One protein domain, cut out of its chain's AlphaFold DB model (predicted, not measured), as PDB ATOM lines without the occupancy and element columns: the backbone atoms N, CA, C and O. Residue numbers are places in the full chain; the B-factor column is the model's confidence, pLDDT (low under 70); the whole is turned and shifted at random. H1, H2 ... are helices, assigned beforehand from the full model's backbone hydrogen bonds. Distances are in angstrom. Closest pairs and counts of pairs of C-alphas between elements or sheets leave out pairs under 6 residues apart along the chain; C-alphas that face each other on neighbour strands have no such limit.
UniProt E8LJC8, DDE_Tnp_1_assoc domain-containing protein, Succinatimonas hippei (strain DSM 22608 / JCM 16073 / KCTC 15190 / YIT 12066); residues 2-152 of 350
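Overview. This is residues 2 to 152 of the 350 residues of the protein "DDE_Tnp_1_assoc domain-containing protein" of Succinatimonas hippei (strain DSM 22608 / JCM 16073 / KCTC 15190 / YIT 12066) (UniProt E8LJC8). Short H7 sits in the middle of a compact helical body, with H2 and H3 on one side of it as a loosely aligned group and H5, H6 and H8 crossing one another steeply as a cluster beyond it. H4 packs on H5 and has H1 side by side with it, while residues 39 to 44, of which 43 and 44 belong to H3, stick out. The printed part has 151 residues with eight named helices, H1 to H8 in order, and no named strand; the class is all helix. The whole is compact, with a radius of gyration of the C-alphas of 15.5 A and spans of 46 by 37 by 29 A.

Arrangement. H1, residues 3 to 14, touches H4, residues 65 to 81, with its residues 4 to 8 alone; they run the same way at a shallow tilt of 18 degrees, the closest C-alphas being those of Ala 4 and Gly 65, 6.4 A apart. H2, residues 25 to 36, and H3, residues 43 to 62, are close but not clearly touching, with the C-alphas of Ser 33 and Phe 49 closest at 7.3 A. With residues 52 to 60 alone, H3 touches H7, residues 124 to 130, the same way at a shallow tilt of 6 degrees; the closest C-alphas, of Ala 56 and Glu 126, are 4.7 A apart. H2 touches H7 with residues 28 to 32 alone, the C-alphas of Ile 29 and Leu 125 being closest at 7.3 A. H5, residues 95 to 107, is the hub, touching H4, H6 and H8. Its closest C-alphas with H4 are those of Asp 96 and Leu 75, 5.3 A apart. H6, residues 113 to 122, is about perpendicular to H5 at 89 degrees, with Ala 105 and Val 116 closest at 5.5 A between C-alphas. H8, residues 143 to 150, touches H6, the C-alphas of Ala 113 and Glu 143 being closest at 5.2 A. In H1 to H8 every O i to N i+4 pair is within hydrogen-bond range.

Along the chain. H1 begins at C-alpha 3, (-18.985, -32.322, -35.761). H3, the longest helix, measures 29.5 A from its first to its last C-alpha, H4 24.3 A and H5 18.2 A. H8 ends at C-alpha 150, (13.750, -36.384, -26.328).

Size, cuts and confidence. The two farthest C-alphas, of Pro 43 and Ala 81, are 46.6 A apart. The printed part has no cut. The links H4 to H5 and H7 to H8 are long. Mean pLDDT of the printed part is 74.3; residues 2 to 25, 38 to 46 and 59 to 68 include the 43 under 70.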
ATOM      1  N   PHE A   2     -19.154 -33.860 -39.867       25.84
ATOM      2  CA  PHE A   2     -18.770 -32.451 -39.635       25.84
ATOM      3  C   PHE A   2     -18.464 -32.069 -38.171       25.84
ATOM      4  O   PHE A   2     -17.581 -31.252 -37.940       25.84
ATOM      5  N   ILE A   3     -19.113 -32.700 -37.186       30.22
ATOM      6  CA  ILE A   3     -18.985 -32.322 -35.761       30.22
ATOM      7  C   ILE A   3     -17.591 -32.657 -35.190       30.22
ATOM      8  O   ILE A   3     -16.983 -31.832 -34.518       30.22
ATOM      9  N   ALA A   4     -17.017 -33.810 -35.560       34.41
ATOM     10  CA  ALA A   4     -15.648 -34.179 -35.177       34.41
ATOM     11  C   ALA A   4     -14.597 -33.208 -35.747       34.41
ATOM     12  O   ALA A   4     -13.552 -32.992 -35.144       34.41
ATOM     13  N   CYS A   5     -14.881 -32.578 -36.890       40.16
ATOM     14  CA  CYS A   5     -13.973 -31.627 -37.523       40.16
ATOM     15  C   CYS A   5     -13.921 -30.293 -36.759       40.16
ATOM     16  O   CYS A   5     -12.891 -29.629 -36.760       40.16
ATOM     17  N   GLU A   6     -15.000 -29.904 -36.078       38.34
ATOM     18  CA  GLU A   6     -15.086 -28.632 -35.357       38.34
ATOM     19  C   GLU A   6     -14.400 -28.691 -33.986       38.34
ATOM     20  O   GLU A   6     -13.617 -27.801 -33.663       38.34
ATOM     21  N   GLU A   7     -14.577 -29.777 -33.227       41.56
ATOM     22  CA  GLU A   7     -13.836 -30.000 -31.976       41.56
ATOM     23  C   GLU A   7     -12.328 -30.122 -32.224       41.56
ATOM     24  O   GLU A   7     -11.532 -29.503 -31.518       41.56
ATOM     25  N   LEU A   8     -11.929 -30.827 -33.287       38.72
ATOM     26  CA  LEU A   8     -10.536 -30.923 -33.726       38.72
ATOM     27  C   LEU A   8      -9.964 -29.578 -34.168       38.72
ATOM     28  O   LEU A   8      -8.833 -29.258 -33.808       38.72
ATOM     29  N   ARG A   9     -10.735 -28.775 -34.917       42.72
ATOM     30  CA  ARG A   9     -10.347 -27.416 -35.331       42.72
ATOM     31  C   ARG A   9     -10.238 -26.471 -34.140       42.72
ATOM     32  O   ARG A   9      -9.325 -25.653 -34.104       42.72
ATOM     33  N   ASN A  10     -11.116 -26.591 -33.151       46.94
ATOM     34  CA  ASN A  10     -11.063 -25.793 -31.929       46.94
ATOM     35  C   ASN A  10      -9.879 -26.203 -31.042       46.94
ATOM     36  O   ASN A  10      -9.176 -25.334 -30.522       46.94
ATOM     37  N   LEU A  11      -9.576 -27.504 -30.952       42.47
ATOM     38  CA  LEU A  11      -8.382 -28.004 -30.273       42.47
ATOM     39  C   LEU A  11      -7.118 -27.490 -30.975       42.47
ATOM     40  O   LEU A  11      -6.273 -26.879 -30.331       42.47
ATOM     41  N   ALA A  12      -7.039 -27.630 -32.297       39.72
ATOM     42  CA  ALA A  12      -6.008 -27.071 -33.172       39.72
ATOM     43  C   ALA A  12      -5.777 -25.563 -32.950       39.72
ATOM     44  O   ALA A  12      -4.644 -25.134 -32.724       39.72
ATOM     45  N   LYS A  13      -6.853 -24.765 -32.938       44.72
ATOM     46  CA  LYS A  13      -6.813 -23.319 -32.658       44.72
ATOM     47  C   LYS A  13      -6.308 -23.013 -31.242       44.72
ATOM     48  O   LYS A  13      -5.574 -22.048 -31.049       44.72
ATOM     49  N   SER A  14      -6.640 -23.857 -30.259       44.22
ATOM     50  CA  SER A  14      -6.169 -23.723 -28.870       44.22
ATOM     51  C   SER A  14      -4.689 -24.098 -28.669       44.22
ATOM     52  O   SER A  14      -4.074 -23.648 -27.704       44.22
ATOM     53  N   CYS A  15      -4.079 -24.861 -29.589       42.12
ATOM     54  CA  CYS A  15      -2.695 -25.354 -29.482       42.12
ATOM     55  C   CYS A  15      -1.608 -24.286 -29.712       42.12
ATOM     56  O   CYS A  15      -0.441 -24.642 -29.857       42.12
ATOM     57  N   ARG A  16      -1.956 -22.991 -29.818       42.66
ATOM     58  CA  ARG A  16      -1.051 -21.903 -30.264       42.66
ATOM     59  C   ARG A  16      -0.275 -22.239 -31.550       42.66
ATOM     60  O   ARG A  16       0.764 -21.650 -31.836       42.66
ATOM     61  N   CYS A  17      -0.785 -23.178 -32.335       38.59
ATOM     62  CA  CYS A  17      -0.245 -23.528 -33.629       38.59
ATOM     63  C   CYS A  17      -0.970 -22.653 -34.650       38.59
ATOM     64  O   CYS A  17      -2.199 -22.550 -34.609       38.59
ATOM     65  N   ARG A  18      -0.238 -21.994 -35.556       36.38
ATOM     66  CA  ARG A  18      -0.859 -21.312 -36.703       36.38
ATOM     67  C   ARG A  18      -1.390 -22.372 -37.661       36.38
ATOM     68  O   ARG A  18      -0.753 -22.687 -38.660       36.38
ATOM     69  N   LEU A  19      -2.534 -22.949 -37.334       39.12
ATOM     70  CA  LEU A  19      -3.285 -23.777 -38.258       39.12
ATOM     71  C   LEU A  19      -4.124 -22.811 -39.081       39.12
ATOM     72  O   LEU A  19      -5.107 -22.250 -38.601       39.12
ATOM     73  N   HIS A  20      -3.626 -22.513 -40.281       43.84
ATOM     74  CA  HIS A  20      -4.338 -21.671 -41.227       43.84
ATOM     75  C   HIS A  20      -5.608 -22.399 -41.684       43.84
ATOM     76  O   HIS A  20      -5.607 -23.594 -41.955       43.84
ATOM     77  N   GLU A  21      -6.709 -21.657 -41.705       40.31
ATOM     78  CA  GLU A  21      -8.092 -22.147 -41.731       40.31
ATOM     79  C   GLU A  21      -8.555 -22.766 -43.064       40.31
ATOM     80  O   GLU A  21      -9.746 -23.015 -43.240       40.31
ATOM     81  N   SER A  22      -7.657 -23.046 -44.010       43.88
ATOM     82  CA  SER A  22      -8.035 -23.510 -45.350       43.88
ATOM     83  C   SER A  22      -6.961 -24.398 -45.977       43.88
ATOM     84  O   SER A  22      -6.315 -24.023 -46.959       43.88
ATOM     85  N   ASP A  23      -6.746 -25.578 -45.411       52.56
ATOM     86  CA  ASP A  23      -5.823 -26.546 -45.992       52.56
ATOM     87  C   ASP A  23      -6.643 -27.613 -46.724       52.56
ATOM     88  O   ASP A  23      -7.112 -28.582 -46.133       52.56
ATOM     89  N   ASP A  24      -6.862 -27.377 -48.019       66.25
ATOM     90  CA  ASP A  24      -7.314 -28.404 -48.955       66.25
ATOM     91  C   ASP A  24      -6.272 -29.533 -48.984       66.25
ATOM     92  O   ASP A  24      -5.074 -29.281 -49.150       66.25
ATOM     93  N   PHE A  25      -6.711 -30.774 -48.775       68.06
ATOM     94  CA  PHE A  25      -5.816 -31.923 -48.668       68.06
ATOM     95  C   PHE A  25      -5.032 -32.153 -49.966       68.06
ATOM     96  O   PHE A  25      -3.872 -32.565 -49.920       68.06
ATOM     97  N   ASP A  26      -5.608 -31.783 -51.109       74.25
ATOM     98  CA  ASP A  26      -4.917 -31.827 -52.396       74.25
ATOM     99  C   ASP A  26      -3.676 -30.915 -52.406       74.25
ATOM    100  O   ASP A  26      -2.628 -31.298 -52.932       74.25
ATOM    101  N   SER A  27      -3.717 -29.777 -51.700       80.56
ATOM    102  CA  SER A  27      -2.545 -28.910 -51.501       80.56
ATOM    103  C   SER A  27      -1.463 -29.578 -50.646       80.56
ATOM    104  O   SER A  27      -0.272 -29.389 -50.904       80.56
ATOM    105  N   ILE A  28      -1.843 -30.375 -49.641       81.38
ATOM    106  CA  ILE A  28      -0.895 -31.120 -48.793       81.38
ATOM    107  C   ILE A  28      -0.242 -32.252 -49.591       81.38
ATOM    108  O   ILE A  28       0.977 -32.427 -49.508       81.38
ATOM    109  N   ILE A  29      -1.029 -32.990 -50.382       82.06
ATOM    110  CA  ILE A  29      -0.536 -34.039 -51.284       82.06
ATOM    111  C   ILE A  29       0.481 -33.446 -52.262       82.06
ATOM    112  O   ILE A  29       1.576 -33.990 -52.416       82.06
ATOM    113  N   GLU A  30       0.137 -32.326 -52.901       82.75
ATOM    114  CA  GLU A  30       1.005 -31.654 -53.862       82.75
ATOM    115  C   GLU A  30       2.308 -31.178 -53.204       82.75
ATOM    116  O   GLU A  30       3.401 -31.394 -53.732       82.75
ATOM    117  N   GLU A  31       2.213 -30.579 -52.017       85.94
ATOM    118  CA  GLU A  31       3.371 -30.120 -51.253       85.94
ATOM    119  C   GLU A  31       4.288 -31.286 -50.845       85.94
ATOM    120  O   GLU A  31       5.505 -31.211 -51.036       85.94
ATOM    121  N   TYR A  32       3.723 -32.385 -50.338       84.75
ATOM    122  CA  TYR A  32       4.472 -33.594 -49.988       84.75
ATOM    123  C   TYR A  32       5.146 -34.219 -51.218       84.75
ATOM    124  O   TYR A  32       6.340 -34.530 -51.172       84.75
ATOM    125  N   SER A  33       4.409 -34.342 -52.328       84.25
ATOM    126  CA  SER A  33       4.919 -34.855 -53.603       84.25
ATOM    127  C   SER A  33       6.129 -34.047 -54.069       84.25
ATOM    128  O   SER A  33       7.207 -34.603 -54.254       84.25
ATOM    129  N   ARG A  34       6.019 -32.714 -54.125       84.56
ATOM    130  CA  ARG A  34       7.130 -31.837 -54.534       84.56
ATOM    131  C   ARG A  34       8.372 -31.978 -53.649       84.56
ATOM    132  O   ARG A  34       9.488 -31.834 -54.142       84.56
ATOM    133  N   LEU A  35       8.200 -32.223 -52.348       84.00
ATOM    134  CA  LEU A  35       9.308 -32.254 -51.387       84.00
ATOM    135  C   LEU A  35      10.034 -33.595 -51.309       84.00
ATOM    136  O   LEU A  35      11.238 -33.586 -51.037       84.00
ATOM    137  N   TYR A  36       9.314 -34.704 -51.478       80.19
ATOM    138  CA  TYR A  36       9.835 -36.056 -51.251       80.19
ATOM    139  C   TYR A  36       9.842 -36.932 -52.512       80.19
ATOM    140  O   TYR A  36      10.595 -37.899 -52.555       80.19
ATOM    141  N   TYR A  37       9.079 -36.558 -53.542       77.19
ATOM    142  CA  TYR A  37       8.976 -37.232 -54.842       77.19
ATOM    143  C   TYR A  37       8.991 -36.200 -55.992       77.19
ATOM    144  O   TYR A  37       8.025 -36.099 -56.753       77.19
ATOM    145  N   PRO A  38      10.047 -35.367 -56.111       65.38
ATOM    146  CA  PRO A  38      10.078 -34.268 -57.074       65.38
ATOM    147  C   PRO A  38       9.884 -34.770 -58.513       65.38
ATOM    148  O   PRO A  38      10.345 -35.848 -58.873       65.38
ATOM    149  N   HIS A  39       9.244 -33.965 -59.368       54.81
ATOM    150  CA  HIS A  39       8.866 -34.336 -60.745       54.81
ATOM    151  C   HIS A  39      10.034 -34.700 -61.688       54.81
ATOM    152  O   HIS A  39       9.792 -35.175 -62.796       54.81
ATOM    153  N   THR A  40      11.282 -34.508 -61.256       55.88
ATOM    154  CA  THR A  40      12.512 -34.996 -61.906       55.88
ATOM    155  C   THR A  40      12.882 -36.433 -61.508       55.88
ATOM    156  O   THR A  40      13.949 -36.912 -61.883       55.88
ATOM    157  N   GLY A  41      12.049 -37.093 -60.703       56.91
ATOM    158  CA  GLY A  41      12.229 -38.464 -60.246       56.91
ATOM    159  C   GLY A  41      12.113 -39.493 -61.367       56.91
ATOM    160  O   GLY A  41      11.539 -39.256 -62.434       56.91
ATOM    161  N   THR A  42      12.668 -40.666 -61.106       60.62
ATOM    162  CA  THR A  42      12.560 -41.840 -61.970       60.62
ATOM    163  C   THR A  42      11.097 -42.315 -62.058       60.62
ATOM    164  O   THR A  42      10.295 -42.012 -61.172       60.62
ATOM    165  N   PRO A  43      10.697 -43.088 -63.087       62.34
ATOM    166  CA  PRO A  43       9.356 -43.686 -63.160       62.34
ATOM    167  C   PRO A  43       8.950 -44.450 -61.885       62.34
ATOM    168  O   PRO A  43       7.779 -44.458 -61.511       62.34
ATOM    169  N   THR A  44       9.928 -45.020 -61.178       65.88
ATOM    170  CA  THR A  44       9.771 -45.705 -59.890       65.88
ATOM    171  C   THR A  44       9.269 -44.781 -58.776       65.88
ATOM    172  O   THR A  44       8.452 -45.201 -57.958       65.88
ATOM    173  N   ASP A  45       9.693 -43.514 -58.764       67.56
ATOM    174  CA  ASP A  45       9.305 -42.538 -57.736       67.56
ATOM    175  C   ASP A  45       7.818 -42.174 -57.839       67.56
ATOM    176  O   ASP A  45       7.138 -42.026 -56.824       67.56
ATOM    177  N   LYS A  46       7.283 -42.109 -59.067       69.50
ATOM    178  CA  LYS A  46       5.853 -41.867 -59.312       69.50
ATOM    179  C   LYS A  46       4.988 -43.023 -58.811       69.50
ATOM    180  O   LYS A  46       4.025 -42.791 -58.086       69.50
ATOM    181  N   VAL A  47       5.370 -44.260 -59.133       74.94
ATOM    182  CA  VAL A  47       4.649 -45.468 -58.691       74.94
ATOM    183  C   VAL A  47       4.680 -45.601 -57.165       74.94
ATOM    184  O   VAL A  47       3.669 -45.918 -56.540       74.94
ATOM    185  N   HIS A  48       5.825 -45.320 -56.539       74.19
ATOM    186  CA  HIS A  48       5.942 -45.360 -55.085       74.19
ATOM    187  C   HIS A  48       5.063 -44.295 -54.407       74.19
ATOM    188  O   HIS A  48       4.408 -44.583 -53.404       74.19
ATOM    189  N   PHE A  49       5.010 -43.083 -54.964       80.12
ATOM    190  CA  PHE A  49       4.138 -42.021 -54.469       80.12
ATOM    191  C   PHE A  49       2.648 -42.387 -54.569       80.12
ATOM    192  O   PHE A  49       1.909 -42.185 -53.606       80.12
ATOM    193  N   GLU A  50       2.205 -42.980 -55.680       78.94
ATOM    194  CA  GLU A  50       0.820 -43.448 -55.838       78.94
ATOM    195  C   GLU A  50       0.441 -44.504 -54.792       78.94
ATOM    196  O   GLU A  50      -0.641 -44.439 -54.200       78.94
ATOM    197  N   PHE A  51       1.348 -45.443 -54.507       79.00
ATOM    198  CA  PHE A  51       1.138 -46.443 -53.462       79.00
ATOM    199  C   PHE A  51       1.003 -45.794 -52.077       79.00
ATOM    200  O   PHE A  51       0.060 -46.090 -51.344       79.00
ATOM    201  N   LYS A  52       1.888 -44.846 -51.746       75.62
ATOM    202  CA  LYS A  52       1.839 -44.088 -50.486       75.62
ATOM    203  C   LYS A  52       0.557 -43.282 -50.328       75.62
ATOM    204  O   LYS A  52      -0.054 -43.290 -49.261       75.62
ATOM    205  N   LEU A  53       0.120 -42.620 -51.395       79.00
ATOM    206  CA  LEU A  53      -1.128 -41.870 -51.395       79.00
ATOM    207  C   LEU A  53      -2.331 -42.787 -51.142       79.00
ATOM    208  O   LEU A  53      -3.241 -42.418 -50.399       79.00
ATOM    209  N   LYS A  54      -2.325 -43.991 -51.725       78.44
ATOM    210  CA  LYS A  54      -3.364 -44.999 -51.498       78.44
ATOM    211  C   LYS A  54      -3.391 -45.477 -50.043       78.44
ATOM    212  O   LYS A  54      -4.475 -45.549 -49.470       78.44
ATOM    213  N   GLU A  55      -2.234 -45.762 -49.443       75.31
ATOM    214  CA  GLU A  55      -2.142 -46.138 -48.020       75.31
ATOM    215  C   GLU A  55      -2.684 -45.029 -47.106       75.31
ATOM    216  O   GLU A  55      -3.500 -45.297 -46.225       75.31
ATOM    217  N   ALA A  56      -2.291 -43.773 -47.347       71.31
ATOM    218  CA  ALA A  56      -2.736 -42.640 -46.542       71.31
ATOM    219  C   ALA A  56      -4.251 -42.403 -46.636       71.31
ATOM    220  O   ALA A  56      -4.897 -42.164 -45.616       71.31
ATOM    221  N   LYS A  57      -4.833 -42.519 -47.837       71.75
ATOM    222  CA  LYS A  57      -6.288 -42.413 -48.033       71.75
ATOM    223  C   LYS A  57      -7.046 -43.539 -47.333       71.75
ATOM    224  O   LYS A  57      -8.024 -43.265 -46.653       71.75
ATOM    225  N   ALA A  58      -6.556 -44.775 -47.415       71.69
ATOM    226  CA  ALA A  58      -7.187 -45.901 -46.729       71.69
ATOM    227  C   ALA A  58      -7.212 -45.716 -45.201       71.69
ATOM    228  O   ALA A  58      -8.204 -46.049 -44.560       71.69
ATOM    229  N   ILE A  59      -6.143 -45.158 -44.618       68.38
ATOM    230  CA  ILE A  59      -6.111 -44.813 -43.190       68.38
ATOM    231  C   ILE A  59      -7.149 -43.737 -42.879       68.38
ATOM    232  O   ILE A  59      -7.894 -43.889 -41.917       68.38
ATOM    233  N   TYR A  60      -7.220 -42.681 -43.691       69.38
ATOM    234  CA  TYR A  60      -8.204 -41.617 -43.508       69.38
ATOM    235  C   TYR A  60      -9.643 -42.135 -43.552       69.38
ATOM    236  O   TYR A  60     -10.423 -41.848 -42.647       69.38
ATOM    237  N   ASP A  61      -9.971 -42.951 -44.550       67.12
ATOM    238  CA  ASP A  61     -11.308 -43.523 -44.708       67.12
ATOM    239  C   ASP A  61     -11.668 -44.471 -43.550       67.12
ATOM    240  O   ASP A  61     -12.837 -44.602 -43.184       67.12
ATOM    241  N   ALA A  62     -10.667 -45.115 -42.942       67.88
ATOM    242  CA  ALA A  62     -10.834 -45.988 -41.785       67.88
ATOM    243  C   ALA A  62     -10.927 -45.239 -40.439       67.88
ATOM    244  O   ALA A  62     -11.285 -45.853 -39.429       67.88
ATOM    245  N   LEU A  63     -10.615 -43.935 -40.383       66.06
ATOM    246  CA  LEU A  63     -10.703 -43.153 -39.147       66.06
ATOM    247  C   LEU A  63     -12.170 -42.907 -38.771       66.06
ATOM    248  O   LEU A  63     -12.869 -42.080 -39.355       66.06
ATOM    249  N   SER A  64     -12.632 -43.609 -37.736       69.06
ATOM    250  CA  SER A  64     -13.935 -43.367 -37.118       69.06
ATOM    251  C   SER A  64     -13.863 -42.239 -36.082       69.06
ATOM    252  O   SER A  64     -12.805 -41.944 -35.521       69.06
ATOM    253  N   GLY A  65     -15.013 -41.633 -35.765       67.38
ATOM    254  CA  GLY A  65     -15.085 -40.550 -34.774       67.38
ATOM    255  C   GLY A  65     -14.579 -40.944 -33.378       67.38
ATOM    256  O   GLY A  65     -14.013 -40.111 -32.677       67.38
ATOM    257  N   GLU A  66     -14.719 -42.213 -32.992       68.81
ATOM    258  CA  GLU A  66     -14.236 -42.735 -31.708       68.81
ATOM    259  C   GLU A  66     -12.700 -42.811 -31.651       68.81
ATOM    260  O   GLU A  66     -12.081 -42.394 -30.666       68.81
ATOM    261  N   VAL A  67     -12.067 -43.260 -32.740       64.56
ATOM    262  CA  VAL A  67     -10.601 -43.292 -32.864       64.56
ATOM    263  C   VAL A  67     -10.045 -41.870 -32.814       64.56
ATOM    264  O   VAL A  67      -9.107 -41.586 -32.068       64.56
ATOM    265  N   THR A  68     -10.668 -40.941 -33.536       68.38
ATOM    266  CA  THR A  68     -10.253 -39.535 -33.544       68.38
ATOM    267  C   THR A  68     -10.413 -38.860 -32.175       68.38
ATOM    268  O   THR A  68      -9.537 -38.095 -31.756       68.38
ATOM    269  N   ALA A  69     -11.484 -39.170 -31.437       70.00
ATOM    270  CA  ALA A  69     -11.680 -38.683 -30.072       70.00
ATOM    271  C   ALA A  69     -10.609 -39.225 -29.111       70.00
ATOM    272  O   ALA A  69     -10.099 -38.491 -28.261       70.00
ATOM    273  N   THR A  70     -10.218 -40.489 -29.285       72.00
ATOM    274  CA  THR A  70      -9.157 -41.128 -28.497       72.00
ATOM    275  C   THR A  70      -7.803 -40.460 -28.738       72.00
ATOM    276  O   THR A  70      -7.115 -40.100 -27.784       72.00
ATOM    277  N   ILE A  71      -7.451 -40.205 -30.002       72.00
ATOM    278  CA  ILE A  71      -6.213 -39.495 -30.363       72.00
ATOM    279  C   ILE A  71      -6.207 -38.072 -29.790       72.00
ATOM    280  O   ILE A  71      -5.201 -37.611 -29.256       72.00
ATOM    281  N   SER A  72      -7.341 -37.376 -29.847       77.00
ATOM    282  CA  SER A  72      -7.458 -36.011 -29.320       77.00
ATOM    283  C   SER A  72      -7.267 -35.957 -27.804       77.00
ATOM    284  O   SER A  72      -6.604 -35.053 -27.293       77.00
ATOM    285  N   ARG A  73      -7.815 -36.943 -27.085       79.50
ATOM    286  CA  ARG A  73      -7.613 -37.097 -25.640       79.50
ATOM    287  C   ARG A  73      -6.142 -37.352 -25.318       79.50
ATOM    288  O   ARG A  73      -5.576 -36.637 -24.506       79.50
ATOM    289  N   CYS A  74      -5.517 -38.275 -26.048       76.75
ATOM    290  CA  CYS A  74      -4.090 -38.588 -25.957       76.75
ATOM    291  C   CYS A  74      -3.205 -37.334 -26.114       76.75
ATOM    292  O   CYS A  74      -2.341 -37.067 -25.278       76.75
ATOM    293  N   LEU A  75      -3.466 -36.506 -27.132       82.44
ATOM    294  CA  LEU A  75      -2.745 -35.245 -27.343       82.44
ATOM    295  C   LEU A  75      -2.931 -34.257 -26.187       82.44
ATOM    296  O   LEU A  75      -1.971 -33.614 -25.758       82.44
ATOM    297  N   LYS A  76      -4.156 -34.146 -25.664       83.69
ATOM    298  CA  LYS A  76      -4.452 -33.290 -24.512       83.69
ATOM    299  C   LYS A  76      -3.710 -33.764 -23.260       83.69
ATOM    300  O   LYS A  76      -3.066 -32.952 -22.607       83.69
ATOM    301  N   ASP A  77      -3.729 -35.063 -22.977       81.12
ATOM    302  CA  ASP A  77      -3.047 -35.639 -21.816       81.12
ATOM    303  C   ASP A  77      -1.534 -35.386 -21.880       81.12
ATOM    304  O   ASP A  77      -0.914 -35.027 -20.878       81.12
ATOM    305  N   ILE A  78      -0.939 -35.483 -23.078       83.06
ATOM    306  CA  ILE A  78       0.468 -35.120 -23.297       83.06
ATOM    307  C   ILE A  78       0.715 -33.644 -22.971       83.06
ATOM    308  O   ILE A  78       1.702 -33.317 -22.309       83.06
ATOM    309  N   ARG A  79      -0.173 -32.752 -23.410       84.56
ATOM    310  CA  ARG A  79      -0.058 -31.308 -23.176       84.56
ATOM    311  C   ARG A  79      -0.180 -30.937 -21.697       84.56
ATOM    312  O   ARG A  79       0.536 -30.055 -21.236       84.56
ATOM    313  N   ASP A  80      -1.060 -31.613 -20.969       83.75
ATOM    314  CA  ASP A  80      -1.315 -31.347 -19.550       83.75
ATOM    315  C   ASP A  80      -0.226 -31.962 -18.642       83.75
ATOM    316  O   ASP A  80       0.055 -31.472 -17.538       83.75
ATOM    317  N   ALA A  81       0.417 -33.041 -19.098       81.38
ATOM    318  CA  ALA A  81       1.480 -33.714 -18.360       81.38
ATOM    319  C   ALA A  81       2.874 -33.118 -18.608       81.38
ATOM    320  O   ALA A  81       3.679 -33.074 -17.675       81.38
ATOM    321  N   LEU A  82       3.173 -32.668 -19.834       85.06
ATOM    322  CA  LEU A  82       4.523 -32.269 -20.241       85.06
ATOM    323  C   LEU A  82       4.648 -30.755 -20.427       85.06
ATOM    324  O   LEU A  82       3.847 -30.123 -21.108       85.06
ATOM    325  N   THR A  83       5.722 -30.172 -19.889       84.88
ATOM    326  CA  THR A  83       6.001 -28.738 -20.050       84.88
ATOM    327  C   THR A  83       6.940 -28.484 -21.228       84.88
ATOM    328  O   THR A  83       8.053 -29.019 -21.282       84.88
ATOM    329  N   ASP A  84       6.536 -27.609 -22.155       86.06
ATOM    330  CA  ASP A  84       7.398 -27.190 -23.262       86.06
ATOM    331  C   ASP A  84       8.432 -26.150 -22.810       86.06
ATOM    332  O   ASP A  84       8.138 -24.979 -22.594       86.06
ATOM    333  N   LYS A  85       9.673 -26.608 -22.656       85.38
ATOM    334  CA  LYS A  85      10.842 -25.815 -22.244       85.38
ATOM    335  C   LYS A  85      11.543 -25.117 -23.426       85.38
ATOM    336  O   LYS A  85      12.611 -24.533 -23.235       85.38
ATOM    337  N   ARG A  86      11.017 -25.217 -24.655       84.75
ATOM    338  CA  ARG A  86      11.592 -24.582 -25.857       84.75
ATOM    339  C   ARG A  86      11.180 -23.110 -25.932       84.75
ATOM    340  O   ARG A  86      10.166 -22.705 -25.378       84.75
ATOM    341  N   SER A  87      11.949 -22.290 -26.652       81.38
ATOM    342  CA  SER A  87      11.536 -20.905 -26.921       81.38
ATOM    343  C   SER A  87      10.287 -20.874 -27.793       81.38
ATOM    344  O   SER A  87      10.337 -21.353 -28.925       81.38
ATOM    345  N   GLU A  88       9.229 -20.219 -27.309       78.50
ATOM    346  CA  GLU A  88       7.924 -20.129 -27.979       78.50
ATOM    347  C   GLU A  88       8.023 -19.683 -29.448       78.50
ATOM    348  O   GLU A  88       7.383 -20.255 -30.324       78.50
ATOM    349  N   THR A  89       8.903 -18.727 -29.755       76.81
ATOM    350  CA  THR A  89       9.087 -18.184 -31.115       76.81
ATOM    351  C   THR A  89       9.744 -19.146 -32.107       76.81
ATOM    352  O   THR A  89       9.765 -18.872 -33.305       76.81
ATOM    353  N   LYS A  90      10.297 -20.265 -31.627       76.50
ATOM    354  CA  LYS A  90      10.975 -21.289 -32.439       76.50
ATOM    355  C   LYS A  90      10.164 -22.584 -32.541       76.50
ATOM    356  O   LYS A  90      10.647 -23.557 -33.121       76.50
ATOM    357  N   ILE A  91       8.957 -22.618 -31.972       83.44
ATOM    358  CA  ILE A  91       8.096 -23.800 -31.990       83.44
ATOM    359  C   ILE A  91       7.359 -23.854 -33.327       83.44
ATOM    360  O   ILE A  91       6.472 -23.056 -33.608       83.44
ATOM    361  N   ILE A  92       7.751 -24.822 -34.150       86.06
ATOM    362  CA  ILE A  92       7.038 -25.196 -35.377       86.06
ATOM    363  C   ILE A  92       6.126 -26.392 -35.102       86.06
ATOM    364  O   ILE A  92       4.984 -26.412 -35.533       86.06
ATOM    365  N   TYR A  93       6.646 -27.375 -34.362       87.81
ATOM    366  CA  TYR A  93       5.928 -28.574 -33.951       87.81
ATOM    367  C   TYR A  93       5.487 -28.428 -32.498       87.81
ATOM    368  O   TYR A  93       6.369 -28.409 -31.624       87.81
ATOM    369  N   PRO A  94       4.172 -28.356 -32.223       88.56
ATOM    370  CA  PRO A  94       3.642 -28.466 -30.869       88.56
ATOM    371  C   PRO A  94       4.206 -29.697 -30.145       88.56
ATOM    372  O   PRO A  94       4.549 -30.703 -30.776       88.56
ATOM    373  N   LEU A  95       4.394 -29.593 -28.828       88.38
ATOM    374  CA  LEU A  95       5.075 -30.636 -28.056       88.38
ATOM    375  C   LEU A  95       4.318 -31.967 -28.098       88.38
ATOM    376  O   LEU A  95       4.931 -33.007 -28.309       88.38
ATOM    377  N   ASP A  96       3.001 -31.920 -27.951       87.44
ATOM    378  CA  ASP A  96       2.077 -33.052 -28.040       87.44
ATOM    379  C   ASP A  96       2.136 -33.766 -29.397       87.44
ATOM    380  O   ASP A  96       2.299 -34.987 -29.448       87.44
ATOM    381  N   VAL A  97       2.112 -33.007 -30.495       89.06
ATOM    382  CA  VAL A  97       2.295 -33.532 -31.856       89.06
ATOM    383  C   VAL A  97       3.655 -34.220 -31.985       89.06
ATOM    384  O   VAL A  97       3.746 -35.356 -32.451       89.06
ATOM    385  N   MET A  98       4.728 -33.560 -31.538       91.06
ATOM    386  CA  MET A  98       6.084 -34.096 -31.666       91.06
ATOM    387  C   MET A  98       6.290 -35.360 -30.822       91.06
ATOM    388  O   MET A  98       6.892 -36.326 -31.289       91.06
ATOM    389  N   VAL A  99       5.774 -35.388 -29.594       89.25
ATOM    390  CA  VAL A  99       5.813 -36.577 -28.733       89.25
ATOM    391  C   VAL A  99       5.048 -37.725 -29.376       89.25
ATOM    392  O   VAL A  99       5.579 -38.829 -29.445       89.25
ATOM    393  N   THR A 100       3.864 -37.463 -29.928       88.06
ATOM    394  CA  THR A 100       3.054 -38.481 -30.611       88.06
ATOM    395  C   THR A 100       3.795 -39.083 -31.803       88.06
ATOM    396  O   THR A 100       3.881 -40.304 -31.923       88.06
ATOM    397  N   VAL A 101       4.426 -38.255 -32.644       90.00
ATOM    398  CA  VAL A 101       5.257 -38.734 -33.765       90.00
ATOM    399  C   VAL A 101       6.423 -39.599 -33.273       90.00
ATOM    400  O   VAL A 101       6.682 -40.653 -33.851       90.00
ATOM    401  N   ILE A 102       7.121 -39.187 -32.206       89.56
ATOM    402  CA  ILE A 102       8.234 -39.960 -31.628       89.56
ATOM    403  C   ILE A 102       7.741 -41.306 -31.084       89.56
ATOM    404  O   ILE A 102       8.396 -42.325 -31.305       89.56
ATOM    405  N   LEU A 103       6.604 -41.322 -30.385       85.31
ATOM    406  CA  LEU A 103       6.015 -42.539 -29.828       85.31
ATOM    407  C   LEU A 103       5.623 -43.520 -30.936       85.31
ATOM    408  O   LEU A 103       6.040 -44.674 -30.887       85.31
ATOM    409  N   LEU A 104       4.911 -43.061 -31.970       83.94
ATOM    410  CA  LEU A 104       4.533 -43.895 -33.116       83.94
ATOM    411  C   LEU A 104       5.758 -44.462 -33.842       83.94
ATOM    412  O   LEU A 104       5.808 -45.655 -34.132       83.94
ATOM    413  N   ALA A 105       6.776 -43.631 -34.077       84.75
ATOM    414  CA  ALA A 105       8.017 -44.074 -34.701       84.75
ATOM    415  C   ALA A 105       8.684 -45.198 -33.887       84.75
ATOM    416  O   ALA A 105       9.070 -46.226 -34.451       84.75
ATOM    417  N   ARG A 106       8.759 -45.032 -32.560       80.50
ATOM    418  CA  ARG A 106       9.345 -46.018 -31.641       80.50
ATOM    419  C   ARG A 106       8.548 -47.309 -31.549       80.50
ATOM    420  O   ARG A 106       9.161 -48.371 -31.515       80.50
ATOM    421  N   LEU A 107       7.217 -47.239 -31.572       74.00
ATOM    422  CA  LEU A 107       6.355 -48.425 -31.657       74.00
ATOM    423  C   LEU A 107       6.608 -49.219 -32.946       74.00
ATOM    424  O   LEU A 107       6.526 -50.442 -32.944       74.00
ATOM    425  N   CYS A 108       6.996 -48.539 -34.026       75.69
ATOM    426  CA  CYS A 108       7.442 -49.165 -35.269       75.69
ATOM    427  C   CYS A 108       8.942 -49.532 -35.288       75.69
ATOM    428  O   CYS A 108       9.479 -49.811 -36.357       75.69
ATOM    429  N   GLY A 109       9.637 -49.500 -34.145       70.06
ATOM    430  CA  GLY A 109      11.050 -49.877 -34.029       70.06
ATOM    431  C   GLY A 109      12.063 -48.803 -34.450       70.06
ATOM    432  O   GLY A 109      13.246 -49.106 -34.559       70.06
ATOM    433  N   ASN A 110      11.639 -47.553 -34.669       77.75
ATOM    434  CA  ASN A 110      12.521 -46.432 -35.027       77.75
ATOM    435  C   ASN A 110      12.951 -45.694 -33.753       77.75
ATOM    436  O   ASN A 110      12.176 -44.936 -33.165       77.75
ATOM    437  N   ILE A 111      14.177 -45.930 -33.296       76.75
ATOM    438  CA  ILE A 111      14.618 -45.591 -31.936       76.75
ATOM    439  C   ILE A 111      15.448 -44.303 -31.920       76.75
ATOM    440  O   ILE A 111      15.315 -43.485 -30.997       76.75
ATOM    441  N   THR A 112      16.301 -44.116 -32.927       84.19
ATOM    442  CA  THR A 112      17.213 -42.973 -33.047       84.19
ATOM    443  C   THR A 112      16.529 -41.752 -33.660       84.19
ATOM    444  O   THR A 112      15.541 -41.864 -34.382       84.19
ATOM    445  N   ALA A 113      17.068 -40.551 -33.420       89.12
ATOM    446  CA  ALA A 113      16.516 -39.329 -34.009       89.12
ATOM    447  C   ALA A 113      16.511 -39.360 -35.549       89.12
ATOM    448  O   ALA A 113      15.567 -38.866 -36.161       89.12
ATOM    449  N   VAL A 114      17.529 -39.975 -36.161       91.38
ATOM    450  CA  VAL A 114      17.618 -40.185 -37.615       91.38
ATOM    451  C   VAL A 114      16.475 -41.080 -38.091       91.38
ATOM    452  O   VAL A 114      15.754 -40.722 -39.020       91.38
ATOM    453  N   GLU A 115      16.268 -42.219 -37.427       87.56
ATOM    454  CA  GLU A 115      15.195 -43.162 -37.759       87.56
ATOM    455  C   GLU A 115      13.813 -42.528 -37.579       87.56
ATOM    456  O   GLU A 115      12.965 -42.667 -38.453       87.56
ATOM    457  N   VAL A 116      13.594 -41.753 -36.512       90.56
ATOM    458  CA  VAL A 116      12.339 -41.011 -36.301       90.56
ATOM    459  C   VAL A 116      12.098 -39.996 -37.420       90.56
ATOM    460  O   VAL A 116      10.979 -39.880 -37.916       90.56
ATOM    461  N   VAL A 117      13.128 -39.263 -37.854       94.19
ATOM    462  CA  VAL A 117      13.008 -38.323 -38.979       94.19
ATOM    463  C   VAL A 117      12.704 -39.066 -40.282       94.19
ATOM    464  O   VAL A 117      11.865 -38.608 -41.059       94.19
ATOM    465  N   ASN A 118      13.339 -40.212 -40.526       89.25
ATOM    466  CA  ASN A 118      13.070 -41.031 -41.707       89.25
ATOM    467  C   ASN A 118      11.647 -41.601 -41.685       89.25
ATOM    468  O   ASN A 118      10.948 -41.506 -42.693       89.25
ATOM    469  N   PHE A 119      11.188 -42.090 -40.532       90.31
ATOM    470  CA  PHE A 119       9.807 -42.510 -40.307       90.31
ATOM    471  C   PHE A 119       8.827 -41.369 -40.600       90.31
ATOM    472  O   PHE A 119       7.921 -41.536 -41.413       90.31
ATOM    473  N   TYR A 120       9.055 -40.184 -40.020       92.50
ATOM    474  CA  TYR A 120       8.244 -38.987 -40.261       92.50
ATOM    475  C   TYR A 120       8.141 -38.654 -41.754       92.50
ATOM    476  O   TYR A 120       7.056 -38.351 -42.240       92.50
ATOM    477  N   ARG A 121       9.255 -38.706 -42.497       89.62
ATOM    478  CA  ARG A 121       9.273 -38.396 -43.937       89.62
ATOM    479  C   ARG A 121       8.516 -39.450 -44.741       89.62
ATOM    480  O   ARG A 121       7.701 -39.105 -45.593       89.62
ATOM    481  N   ALA A 122       8.763 -40.724 -44.445       83.88
ATOM    482  CA  ALA A 122       8.163 -41.854 -45.148       83.88
ATOM    483  C   ALA A 122       6.664 -42.034 -44.863       83.88
ATOM    484  O   ALA A 122       5.994 -42.733 -45.626       83.88
ATOM    485  N   ARG A 123       6.170 -41.458 -43.760       85.62
ATOM    486  CA  ARG A 123       4.784 -41.571 -43.289       85.62
ATOM    487  C   ARG A 123       4.086 -40.216 -43.114       85.62
ATOM    488  O   ARG A 123       3.116 -40.117 -42.368       85.62
ATOM    489  N   ASN A 124       4.603 -39.137 -43.713       89.19
ATOM    490  CA  ASN A 124       4.101 -37.798 -43.394       89.19
ATOM    491  C   ASN A 124       2.623 -37.646 -43.748       89.19
ATOM    492  O   ASN A 124       1.885 -37.123 -42.928       89.19
ATOM    493  N   LEU A 125       2.202 -38.127 -44.922       81.62
ATOM    494  CA  LEU A 125       0.809 -38.040 -45.365       81.62
ATOM    495  C   LEU A 125      -0.135 -38.745 -44.389       81.62
ATOM    496  O   LEU A 125      -1.157 -38.183 -44.011       81.62
ATOM    497  N   GLU A 126       0.234 -39.939 -43.929       82.12
ATOM    498  CA  GLU A 126      -0.513 -40.685 -42.919       82.12
ATOM    499  C   GLU A 126      -0.586 -39.911 -41.594       82.12
ATOM    500  O   GLU A 126      -1.643 -39.824 -40.973       82.12
ATOM    501  N   LEU A 127       0.523 -39.295 -41.174       86.00
ATOM    502  CA  LEU A 127       0.579 -38.511 -39.940       86.00
ATOM    503  C   LEU A 127      -0.232 -37.207 -40.024       86.00
ATOM    504  O   LEU A 127      -0.788 -36.804 -39.006       86.00
ATOM    505  N   GLN A 128      -0.334 -36.574 -41.203       83.56
ATOM    506  CA  GLN A 128      -1.200 -35.399 -41.414       83.56
ATOM    507  C   GLN A 128      -2.671 -35.733 -41.133       83.56
ATOM    508  O   GLN A 128      -3.404 -34.895 -40.614       83.56
ATOM    509  N   TYR A 129      -3.098 -36.958 -41.448       75.69
ATOM    510  CA  TYR A 129      -4.450 -37.430 -41.154       75.69
ATOM    511  C   TYR A 129      -4.634 -37.859 -39.706       75.69
ATOM    512  O   TYR A 129      -5.667 -37.584 -39.097       75.69
ATOM    513  N   LEU A 130      -3.643 -38.567 -39.167       75.50
ATOM    514  CA  LEU A 130      -3.757 -39.192 -37.861       75.50
ATOM    515  C   LEU A 130      -3.638 -38.181 -36.719       75.50
ATOM    516  O   LEU A 130      -4.294 -38.360 -35.701       75.50
ATOM    517  N   ILE A 131      -2.794 -37.153 -36.856       81.56
ATOM    518  CA  ILE A 131      -2.425 -36.261 -35.751       81.56
ATOM    519  C   ILE A 131      -2.986 -34.852 -35.989       81.56
ATOM    520  O   ILE A 131      -2.432 -34.080 -36.776       81.56
ATOM    521  N   PRO A 132      -4.052 -34.466 -35.269       77.62
ATOM    522  CA  PRO A 132      -4.562 -33.104 -35.292       77.62
ATOM    523  C   PRO A 132      -3.486 -32.071 -34.947       77.62
ATOM    524  O   PRO A 132      -2.773 -32.197 -33.954       77.62
ATOM    525  N   GLY A 133      -3.396 -31.016 -35.759       78.62
ATOM    526  CA  GLY A 133      -2.447 -29.922 -35.548       78.62
ATOM    527  C   GLY A 133      -1.030 -30.168 -36.067       78.62
ATOM    528  O   GLY A 133      -0.117 -29.407 -35.737       78.62
ATOM    529  N   MET A 134      -0.845 -31.194 -36.899       84.56
ATOM    530  CA  MET A 134       0.409 -31.466 -37.587       84.56
ATOM    531  C   MET A 134       0.836 -30.297 -38.502       84.56
ATOM    532  O   MET A 134       0.025 -29.797 -39.285       84.56
ATOM    533  N   PRO A 135       2.100 -29.836 -38.443       86.94
ATOM    534  CA  PRO A 135       2.603 -28.822 -39.367       86.94
ATOM    535  C   PRO A 135       2.684 -29.322 -40.814       86.94
ATOM    536  O   PRO A 135       2.978 -30.492 -41.071       86.94
ATOM    537  N   ARG A 136       2.512 -28.402 -41.772       85.50
ATOM    538  CA  ARG A 136       2.604 -28.699 -43.210       85.50
ATOM    539  C   ARG A 136       3.960 -29.318 -43.623       85.50
ATOM    540  O   ARG A 136       4.990 -28.944 -43.052       85.50
ATOM    541  N   PRO A 137       4.000 -30.175 -44.665       86.69
ATOM    542  CA  PRO A 137       5.212 -30.875 -45.113       86.69
ATOM    543  C   PRO A 137       6.448 -29.986 -45.362       86.69
ATOM    544  O   PRO A 137       7.578 -30.416 -45.112       86.69
ATOM    545  N   ARG A 138       6.262 -28.733 -45.807       86.38
ATOM    546  CA  ARG A 138       7.330 -27.734 -46.028       86.38
ATOM    547  C   ARG A 138       8.183 -27.492 -44.790       86.38
ATOM    548  O   ARG A 138       9.373 -27.198 -44.903       86.38
ATOM    549  N   TYR A 139       7.593 -27.632 -43.608       88.81
ATOM    550  CA  TYR A 139       8.267 -27.447 -42.336       88.81
ATOM    551  C   TYR A 139       9.025 -28.712 -41.947       88.81
ATOM    552  O   TYR A 139       8.667 -29.381 -40.990       88.81
ATOM    553  N   ARG A 140      10.069 -29.082 -42.689       87.62
ATOM    554  CA  ARG A 140      10.761 -30.368 -42.510       87.62
ATOM    555  C   ARG A 140      11.235 -30.602 -41.070       87.62
ATOM    556  O   ARG A 140      11.936 -29.772 -40.490       87.62
ATOM    557  N   LEU A 141      10.921 -31.781 -40.534       91.31
ATOM    558  CA  LEU A 141      11.429 -32.220 -39.240       91.31
ATOM    559  C   LEU A 141      12.947 -32.448 -39.302       91.31
ATOM    560  O   LEU A 141      13.461 -33.098 -40.221       91.31
ATOM    561  N   SER A 142      13.660 -31.926 -38.303       91.00
ATOM    562  CA  SER A 142      15.105 -32.091 -38.149       91.00
ATOM    563  C   SER A 142      15.452 -32.982 -36.959       91.00
ATOM    564  O   SER A 142      14.773 -32.966 -35.930       91.00
ATOM    565  N   GLU A 143      16.571 -33.701 -37.058       92.38
ATOM    566  CA  GLU A 143      17.086 -34.546 -35.971       92.38
ATOM    567  C   GLU A 143      17.363 -33.741 -34.702       92.38
ATOM    568  O   GLU A 143      17.172 -34.229 -33.593       92.38
ATOM    569  N   SER A 144      17.790 -32.482 -34.850       89.50
ATOM    570  CA  SER A 144      18.012 -31.577 -33.718       89.50
ATOM    571  C   SER A 144      16.715 -31.278 -32.965       89.50
ATOM    572  O   SER A 144      16.731 -31.221 -31.739       89.50
ATOM    573  N   THR A 145      15.590 -31.144 -33.673       90.00
ATOM    574  CA  THR A 145      14.270 -30.938 -33.054       90.00
ATOM    575  C   THR A 145      13.843 -32.177 -32.274       90.00
ATOM    576  O   THR A 145      13.451 -32.064 -31.115       90.00
ATOM    577  N   VAL A 146      13.999 -33.362 -32.872       90.06
ATOM    578  CA  VAL A 146      13.695 -34.645 -32.218       90.06
ATOM    579  C   VAL A 146      14.562 -34.842 -30.974       90.06
ATOM    580  O   VAL A 146      14.045 -35.101 -29.891       90.06
ATOM    581  N   ASN A 147      15.876 -34.642 -31.099       87.69
ATOM    582  CA  ASN A 147      16.811 -34.742 -29.980       87.69
ATOM    583  C   ASN A 147      16.529 -33.711 -28.883       87.69
ATOM    584  O   ASN A 147      16.717 -34.011 -27.707       87.69
ATOM    585  N   CYS A 148      16.100 -32.500 -29.246       87.94
ATOM    586  CA  CYS A 148      15.703 -31.485 -28.279       87.94
ATOM    587  C   CYS A 148      14.527 -31.993 -27.442       87.94
ATOM    588  O   CYS A 148      14.650 -32.053 -26.222       87.94
ATOM    589  N   VAL A 149      13.459 -32.464 -28.092       87.94
ATOM    590  CA  VAL A 149      12.269 -32.990 -27.410       87.94
ATOM    591  C   VAL A 149      12.586 -34.225 -26.567       87.94
ATOM    592  O   VAL A 149      12.230 -34.263 -25.395       87.94
ATOM    593  N   MET A 150      13.351 -35.188 -27.090       80.88
ATOM    594  CA  MET A 150      13.750 -36.384 -26.328       80.88
ATOM    595  C   MET A 150      14.540 -36.064 -25.047       80.88
ATOM    596  O   MET A 150      14.529 -36.856 -24.111       80.88
ATOM    597  N   ARG A 151      15.231 -34.919 -24.988       80.75
ATOM    598  CA  ARG A 151      16.021 -34.485 -23.822       80.75
ATOM    599  C   ARG A 151      15.244 -33.615 -22.838       80.75
ATOM    600  O   ARG A 151      15.785 -33.260 -21.791       80.75
ATOM    601  N   MET A 152      14.027 -33.198 -23.184       82.12
ATOM    602  CA  MET A 152      13.262 -32.243 -22.380       82.12
ATOM    603  C   MET A 152      12.604 -32.872 -21.157       82.12
ATOM    604  O   MET A 152      12.407 -32.162 -20.166       82.12
TER     605      MET A 152